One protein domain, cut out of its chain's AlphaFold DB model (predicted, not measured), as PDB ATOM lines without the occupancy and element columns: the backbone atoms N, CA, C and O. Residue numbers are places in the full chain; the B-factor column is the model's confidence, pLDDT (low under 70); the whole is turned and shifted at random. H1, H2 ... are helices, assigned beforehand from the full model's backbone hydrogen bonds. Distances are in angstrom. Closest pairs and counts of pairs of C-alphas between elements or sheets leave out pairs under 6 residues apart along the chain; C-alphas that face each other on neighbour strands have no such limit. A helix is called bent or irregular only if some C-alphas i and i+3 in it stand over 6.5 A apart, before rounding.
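Overview. This is residues 18 to 70 of the 71 residues of an uncharacterized protein of Streptomyces fradiae ATCC 10745 = DSM 40063 (UniProt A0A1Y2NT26). Helices H1 and H3 cross at a steep angle and pack together toward one end of an elongated domain, while H2, which meets H1 with its first residues, 36 to 39, reaches away from them to the other end. A long stretch with no named element, residues 48 to 59, folds back from the far end of H2 along the length of the domain to H3. The printed part has 53 residues with three named helices, in the order H1, H2, H3 along the chain, and no named strand; the class is all helix. It is only just compact, close to loose, with a radius of gyration of the C-alphas of 11.8 A, and the C-alphas span 36 by 19 by 18 A along their three main axes.

Along the chain. The printed part opens with H1, residues 18 to 30, the longest helix by residues. It measures 19.1 A from its first to its last C-alpha, from C-alpha 18 at (14.119, 4.937, 33.462) to C-alpha 30 at (28.619, 17.200, 31.160). A tight link of 5 residues follows. H2, residues 36 to 47, measures 16.7 A from first to last C-alpha; C-alpha 36 is at (21.704, 11.651, 23.957) and C-alpha 47 at (33.306, 1.561, 17.410). Residues 48 to 59 then form a long link of 12 residues. H3, residues 60 to 68, measures 12.3 A from first to last C-alpha and ends with C-alpha 68 at (18.668, 16.149, 42.841). Residues 69 and 70 follow H3. None of the three helices is bent or irregular.

Arrangement. H1 touches both of the other helices. H1 and H2 touch, with 4 pairs of C-alphas within 8 A. The closest C-alphas of the two are those of Gln 24 and Met 36, 5.7 A apart. H1 touches H2 with residues 23 to 27 alone, and H2 touches H1 with residues 36 to 39 alone. The lines of H1 and H2 are about perpendicular, at 85 degrees, and their centres are 14.6 A apart. H1 and H3 touch with more pairs, 11 pairs of C-alphas within 8 A. The closest C-alphas here are those of Ala 26 and Leu 63, 5.3 A apart. H1 and H3 stand at a steep tilt of 66 degrees and run opposite ways. Their centres are 9.8 A apart. H2 and H3 are apart, with no C-alpha of the one within 8 A of the other, though they follow each other in the chain. In the backbones of H2 and H3 every pair of O i and N i+4 is within hydrogen-bond range, while in H1 this holds for 8 of 9 pairs.

Size, cuts and confidence. The outline is elongated. The two C-alphas farthest apart are those of Leu 49 and Glu 69, at 36.8 A, whereas the first and last printed C-alphas, those of Ala 18 and Ala 70, are 13.8 A apart. The printed part runs from residue 18 to residue 70 without a cut, in a full chain of 71 residues. The link from H1 to H2 is tight and the link from H2 to H3 is long. The C-alphas of residues 48 to 59 in that long link lie 6 to 20 A from the mean of all C-alphas. The mean pLDDT of the printed part is 91.2; that of H1 is 92, that of H2 94 and that of H3 87. One printed residue, Ala 70, is under 70, where the model's confidence is low.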
ATOM      1  N   ALA A  18      13.509   4.365  32.264       92.56
ATOM      2  CA  ALA A  18      14.119   4.937  33.462       92.56
ATOM      3  C   ALA A  18      15.630   5.114  33.269       92.56
ATOM      4  O   ALA A  18      16.189   6.166  33.606       92.56
ATOM      5  N   LEU A  19      16.284   4.127  32.650       93.06
ATOM      6  CA  LEU A  19      17.684   4.231  32.248       93.06
ATOM      7  C   LEU A  19      17.897   5.379  31.255       93.06
ATOM      8  O   LEU A  19      18.844   6.151  31.406       93.06
ATOM      9  N   TYR A  20      17.007   5.522  30.273       92.44
ATOM     10  CA  TYR A  20      17.093   6.582  29.273       92.44
ATOM     11  C   TYR A  20      16.987   7.972  29.890       92.44
ATOM     12  O   TYR A  20      17.834   8.825  29.631       92.44
ATOM     13  N   ALA A  21      15.992   8.186  30.753       92.06
ATOM     14  CA  ALA A  21      15.804   9.459  31.437       92.06
ATOM     15  C   ALA A  21      17.019   9.813  32.310       92.06
ATOM     16  O   ALA A  21      17.482  10.957  32.308       92.06
ATOM     17  N   LYS A  22      17.585   8.821  33.011       91.75
ATOM     18  CA  LYS A  22      18.815   9.002  33.790       91.75
ATOM     19  C   LYS A  22      19.997   9.379  32.897       91.75
ATOM     20  O   LYS A  22      20.729  10.308  33.226       91.75
ATOM     21  N   ALA A  23      20.170   8.695  31.769       92.44
ATOM     22  CA  ALA A  23      21.252   8.970  30.833       92.44
ATOM     23  C   ALA A  23      21.119  10.352  30.171       92.44
ATOM     24  O   ALA A  23      22.113  11.059  30.052       92.44
ATOM     25  N   GLN A  24      19.904  10.794  29.831       92.81
ATOM     26  CA  GLN A  24      19.671  12.144  29.306       92.81
ATOM     27  C   GLN A  24      20.107  13.235  30.289       92.81
ATOM     28  O   GLN A  24      20.734  14.211  29.883       92.81
ATOM     29  N   LYS A  25      19.798  13.070  31.581       92.50
ATOM     30  CA  LYS A  25      20.268  13.991  32.626       92.50
ATOM     31  C   LYS A  25      21.789  13.947  32.759       92.50
ATOM     32  O   LYS A  25      22.421  14.991  32.851       92.50
ATOM     33  N   ALA A  26      22.365  12.747  32.715       91.44
ATOM     34  CA  ALA A  26      23.804  12.546  32.813       91.44
ATOM     35  C   ALA A  26      24.567  13.258  31.681       91.44
ATOM     36  O   ALA A  26      25.541  13.948  31.949       91.44
ATOM     37  N   VAL A  27      24.086  13.149  30.439       92.50
ATOM     38  CA  VAL A  27      24.669  13.827  29.268       92.50
ATOM     39  C   VAL A  27      24.635  15.348  29.426       92.50
ATOM     40  O   VAL A  27      25.647  16.013  29.221       92.50
ATOM     41  N   LYS A  28      23.496  15.897  29.863       92.50
ATOM     42  CA  LYS A  28      23.347  17.343  30.083       92.50
ATOM     43  C   LYS A  28      24.199  17.885  31.230       92.50
ATOM     44  O   LYS A  28      24.507  19.071  31.241       92.50
ATOM     45  N   ALA A  29      24.551  17.039  32.197       91.56
ATOM     46  CA  ALA A  29      25.417  17.421  33.309       91.56
ATOM     47  C   ALA A  29      26.878  17.627  32.874       91.56
ATOM     48  O   ALA A  29      27.608  18.343  33.553       91.56
ATOM     49  N   VAL A  30      27.295  17.002  31.767       90.50
ATOM     50  CA  VAL A  30      28.619  17.200  31.160       90.50
ATOM     51  C   VAL A  30      28.622  18.458  30.299       90.50
ATOM     52  O   VAL A  30      29.438  19.351  30.503       90.50
ATOM     53  N   ASP A  31      27.665  18.556  29.375       89.12
ATOM     54  CA  ASP A  31      27.459  19.736  28.540       89.12
ATOM     55  C   ASP A  31      25.950  20.027  28.448       89.12
ATOM     56  O   ASP A  31      25.204  19.205  27.907       89.12
ATOM     57  N   PRO A  32      25.476  21.199  28.914       89.44
ATOM     58  CA  PRO A  32      24.067  21.589  28.838       89.44
ATOM     59  C   PRO A  32      23.466  21.563  27.425       89.44
ATOM     60  O   PRO A  32      22.239  21.501  27.283       89.44
ATOM     61  N   LYS A  33      24.304  21.642  26.384       90.81
ATOM     62  CA  LYS A  33      23.896  21.590  24.973       90.81
ATOM     63  C   LYS A  33      23.954  20.184  24.383       90.81
ATOM     64  O   LYS A  33      23.366  19.975  23.321       90.81
ATOM     65  N   ALA A  34      24.618  19.235  25.042       90.38
ATOM     66  CA  ALA A  34      24.733  17.879  24.538       90.38
ATOM     67  C   ALA A  34      23.400  17.130  24.613       90.38
ATOM     68  O   ALA A  34      22.596  17.263  25.545       90.38
ATOM     69  N   THR A  35      23.182  16.289  23.611       92.75
ATOM     70  CA  THR A  35      22.024  15.412  23.510       92.75
ATOM     71  C   THR A  35      22.446  13.954  23.608       92.75
ATOM     72  O   THR A  35      23.580  13.569  23.329       92.75
ATOM     73  N   MET A  36      21.488  13.097  23.955       91.31
ATOM     74  CA  MET A  36      21.704  11.651  23.957       91.31
ATOM     75  C   MET A  36      22.156  11.130  22.587       91.31
ATOM     76  O   MET A  36      22.923  10.176  22.500       91.31
ATOM     77  N   ASN A  37      21.694  11.768  21.508       91.31
ATOM     78  CA  ASN A  37      22.090  11.395  20.162       91.31
ATOM     79  C   ASN A  37      23.570  11.686  19.892       91.31
ATOM     80  O   ASN A  37      24.230  10.858  19.274       91.31
ATOM     81  N   ASP A  38      24.107  12.794  20.409       92.62
ATOM     82  CA  ASP A  38      25.523  13.141  20.232       92.62
ATOM     83  C   ASP A  38      26.432  12.071  20.844       92.62
ATOM     84  O   ASP A  38      27.391  11.627  20.216       92.62
ATOM     85  N   TYR A  39      26.062  11.567  22.025       93.81
ATOM     86  CA  TYR A  39      26.782  10.486  22.701       93.81
ATOM     87  C   TYR A  39      26.676   9.152  21.957       93.81
ATOM     88  O   TYR A  39      27.668   8.431  21.846       93.81
ATOM     89  N   MET A  40      25.499   8.820  21.417       92.75
ATOM     90  CA  MET A  40      25.330   7.613  20.599       92.75
ATOM     91  C   MET A  40      26.168   7.684  19.319       92.75
ATOM     92  O   MET A  40      26.834   6.712  18.975       92.75
ATOM     93  N   VAL A  41      26.171   8.827  18.630       93.38
ATOM     94  CA  VAL A  41      26.968   9.026  17.413       93.38
ATOM     95  C   VAL A  41      28.461   8.957  17.728       93.38
ATOM     96  O   VAL A  41      29.183   8.254  17.025       93.38
ATOM     97  N   ALA A  42      28.921   9.619  18.793       94.81
ATOM     98  CA  ALA A  42      30.320   9.565  19.217       94.81
ATOM     99  C   ALA A  42      30.765   8.127  19.525       94.81
ATOM    100  O   ALA A  42      31.807   7.685  19.049       94.81
ATOM    101  N   PHE A  43      29.934   7.361  20.236       94.38
ATOM    102  CA  PHE A  43      30.219   5.958  20.523       94.38
ATOM    103  C   PHE A  43      30.260   5.086  19.258       94.38
ATOM    104  O   PHE A  43      31.122   4.220  19.133       94.38
ATOM    105  N   VAL A  44      29.363   5.321  18.293       94.81
ATOM    106  CA  VAL A  44      29.371   4.596  17.011       94.81
ATOM    107  C   VAL A  44      30.623   4.922  16.192       94.81
ATOM    108  O   VAL A  44      31.201   4.009  15.609       94.81
ATOM    109  N   ARG A  45      31.075   6.182  16.178       96.81
ATOM    110  CA  ARG A  45      32.333   6.578  15.517       96.81
ATOM    111  C   ARG A  45      33.546   5.900  16.142       96.81
ATOM    112  O   ARG A  45      34.395   5.391  15.417       96.81
ATOM    113  N   TRP A  46      33.583   5.842  17.471       97.25
ATOM    114  CA  TRP A  46      34.614   5.112  18.200       97.25
ATOM    115  C   TRP A  46      34.609   3.614  17.847       97.25
ATOM    116  O   TRP A  46      35.641   3.058  17.482       97.25
ATOM    117  N   LEU A  47      33.436   2.965  17.835       96.62
ATOM    118  CA  LEU A  47      33.306   1.561  17.410       96.62
ATOM    119  C   LEU A  47      33.730   1.321  15.954       96.62
ATOM    120  O   LEU A  47      34.198   0.234  15.623       96.62
ATOM    121  N   ALA A  48      33.543   2.315  15.086       97.56
ATOM    122  CA  ALA A  48      33.944   2.268  13.685       97.56
ATOM    123  C   ALA A  48      35.438   2.580  13.465       97.56
ATOM    124  O   ALA A  48      35.871   2.612  12.315       97.56
ATOM    125  N   LEU A  49      36.216   2.792  14.538       97.25
ATOM    126  CA  LEU A  49      37.627   3.194  14.493       97.25
ATOM    127  C   LEU A  49      37.856   4.522  13.742       97.25
ATOM    128  O   LEU A  49      38.943   4.768  13.226       97.25
ATOM    129  N   GLU A  50      36.841   5.394  13.678       97.69
ATOM    130  CA  GLU A  50      36.995   6.759  13.146       97.69
ATOM    131  C   GLU A  50      37.690   7.687  14.155       97.69
ATOM    132  O   GLU A  50      38.214   8.736  13.786       97.69
ATOM    133  N   THR A  51      37.666   7.314  15.436       96.50
ATOM    134  CA  THR A  51      38.326   8.016  16.538       96.50
ATOM    135  C   THR A  51      38.662   7.036  17.661       96.50
ATOM    136  O   THR A  51      37.902   6.100  17.908       96.50
ATOM    137  N   ASP A  52      39.763   7.280  18.372       96.62
ATOM    138  CA  ASP A  52      40.121   6.564  19.605       96.62
ATOM    139  C   ASP A  52      39.513   7.219  20.861       96.62
ATOM    140  O   ASP A  52      39.589   6.671  21.963       96.62
ATOM    141  N   GLU A  53      38.880   8.385  20.708       95.25
ATOM    142  CA  GLU A  53      38.299   9.154  21.806       95.25
ATOM    143  C   GLU A  53      36.843   8.744  22.075       95.25
ATOM    144  O   GLU A  53      35.983   8.769  21.192       95.25
ATOM    145  N   LEU A  54      36.553   8.391  23.329       93.44
ATOM    146  CA  LEU A  54      35.193   8.148  23.811       93.44
ATOM    147  C   LEU A  54      34.515   9.462  24.230       93.44
ATOM    148  O   LEU A  54      35.201  10.373  24.701       93.44
ATOM    149  N   PRO A  55      33.173   9.564  24.136       91.38
ATOM    150  CA  PRO A  55      32.460  10.712  24.682       91.38
ATOM    151  C   PRO A  55      32.711  10.828  26.190       91.38
ATOM    152  O   PRO A  55      32.787   9.820  26.901       91.38
ATOM    153  N   GLU A  56      32.825  12.065  26.673       92.12
ATOM    154  CA  GLU A  56      33.133  12.341  28.072       92.12
ATOM    155  C   GLU A  56      32.106  11.692  29.002       92.12
ATOM    156  O   GLU A  56      30.894  11.826  28.841       92.12
ATOM    157  N   ARG A  57      32.587  10.951  30.001       89.88
ATOM    158  CA  ARG A  57      31.704  10.273  30.943       89.88
ATOM    159  C   ARG A  57      31.321  11.229  32.079       89.88
ATOM    160  O   ARG A  57      32.219  11.734  32.747       89.88
ATOM    161  N   PRO A  58      30.024  11.383  32.406       88.06
ATOM    162  CA  PRO A  58      29.610  12.166  33.564       88.06
ATOM    163  C   PRO A  58      30.210  11.610  34.854       88.06
ATOM    164  O   PRO A  58      30.162  10.398  35.111       88.06
ATOM    165  N   THR A  59      30.739  12.504  35.690       91.06
ATOM    166  CA  THR A  59      31.201  12.146  37.033       91.06
ATOM    167  C   THR A  59      30.016  11.775  37.919       91.06
ATOM    168  O   THR A  59      28.870  12.170  37.678       91.06
ATOM    169  N   ARG A  60      30.285  11.002  38.977       88.44
ATOM    170  CA  ARG A  60      29.234  10.598  39.915       88.44
ATOM    171  C   ARG A  60      28.575  11.809  40.581       88.44
ATOM    172  O   ARG A  60      27.355  11.863  40.661       88.44
ATOM    173  N   GLU A  61      29.378  12.792  40.968       88.44
ATOM    174  CA  GLU A  61      28.923  14.033  41.601       88.44
ATOM    175  C   GLU A  61      28.058  14.889  40.668       88.44
ATOM    176  O   GLU A  61      27.026  15.416  41.084       88.44
ATOM    177  N   ALA A  62      28.451  15.024  39.395       86.38
ATOM    178  CA  ALA A  62      27.659  15.750  38.403       86.38
ATOM    179  C   ALA A  62      26.302  15.071  38.172       86.38
ATOM    180  O   ALA A  62      25.270  15.741  38.116       86.38
ATOM    181  N   LEU A  63      26.296  13.738  38.113       87.88
ATOM    182  CA  LEU A  63      25.073  12.960  37.971       87.88
ATOM    183  C   LEU A  63      24.152  13.094  39.188       87.88
ATOM    184  O   LEU A  63      22.958  13.324  39.015       87.88
ATOM    185  N   ASP A  64      24.682  12.949  40.401       90.50
ATOM    186  CA  ASP A  64      23.871  13.021  41.619       90.50
ATOM    187  C   ASP A  64      23.244  14.419  41.782       90.50
ATOM    188  O   ASP A  64      22.055  14.524  42.085       90.50
ATOM    189  N   ARG A  65      23.984  15.490  41.459       86.88
ATOM    190  CA  ARG A  65      23.452  16.864  41.407       86.88
ATOM    191  C   ARG A  65      22.336  17.027  40.370       86.88
ATOM    192  O   ARG A  65      21.263  17.512  40.708       86.88
ATOM    193  N   ALA A  66      22.553  16.559  39.140       84.88
ATOM    194  CA  ALA A  66      21.550  16.642  38.074       84.88
ATOM    195  C   ALA A  66      20.278  15.826  38.378       84.88
ATOM    196  O   ALA A  66      19.197  16.112  37.857       84.88
ATOM    197  N   LEU A  67      20.395  14.778  39.197       85.44
ATOM    198  CA  LEU A  67      19.246  14.017  39.678       85.44
ATOM    199  C   LEU A  67      18.512  14.744  40.810       85.44
ATOM    200  O   LEU A  67      17.284  14.710  40.807       85.44
ATOM    201  N   ALA A  68      19.235  15.412  41.713       86.19
ATOM    202  CA  ALA A  68      18.668  16.149  42.841       86.19
ATOM    203  C   ALA A  68      17.879  17.402  42.416       86.19
ATOM    204  O   ALA A  68      16.797  17.636  42.944       86.19
ATOM    205  N   GLU A  69      18.364  18.160  41.427       77.88
ATOM    206  CA  GLU A  69      17.709  19.383  40.909       77.88
ATOM    207  C   GLU A  69      16.371  19.126  40.190       77.88
ATOM    208  O   GLU A  69      15.645  20.057  39.852       77.88
ATOM    209  N   ALA A  70      16.040  17.861  39.928       62.16
ATOM    210  CA  ALA A  70      14.824  17.453  39.231       62.16
ATOM    211  C   ALA A  70      13.717  16.938  40.173       62.16
ATOM    212  O   ALA A  70      12.757  16.337  39.680       62.16
TER     213      ALA A  70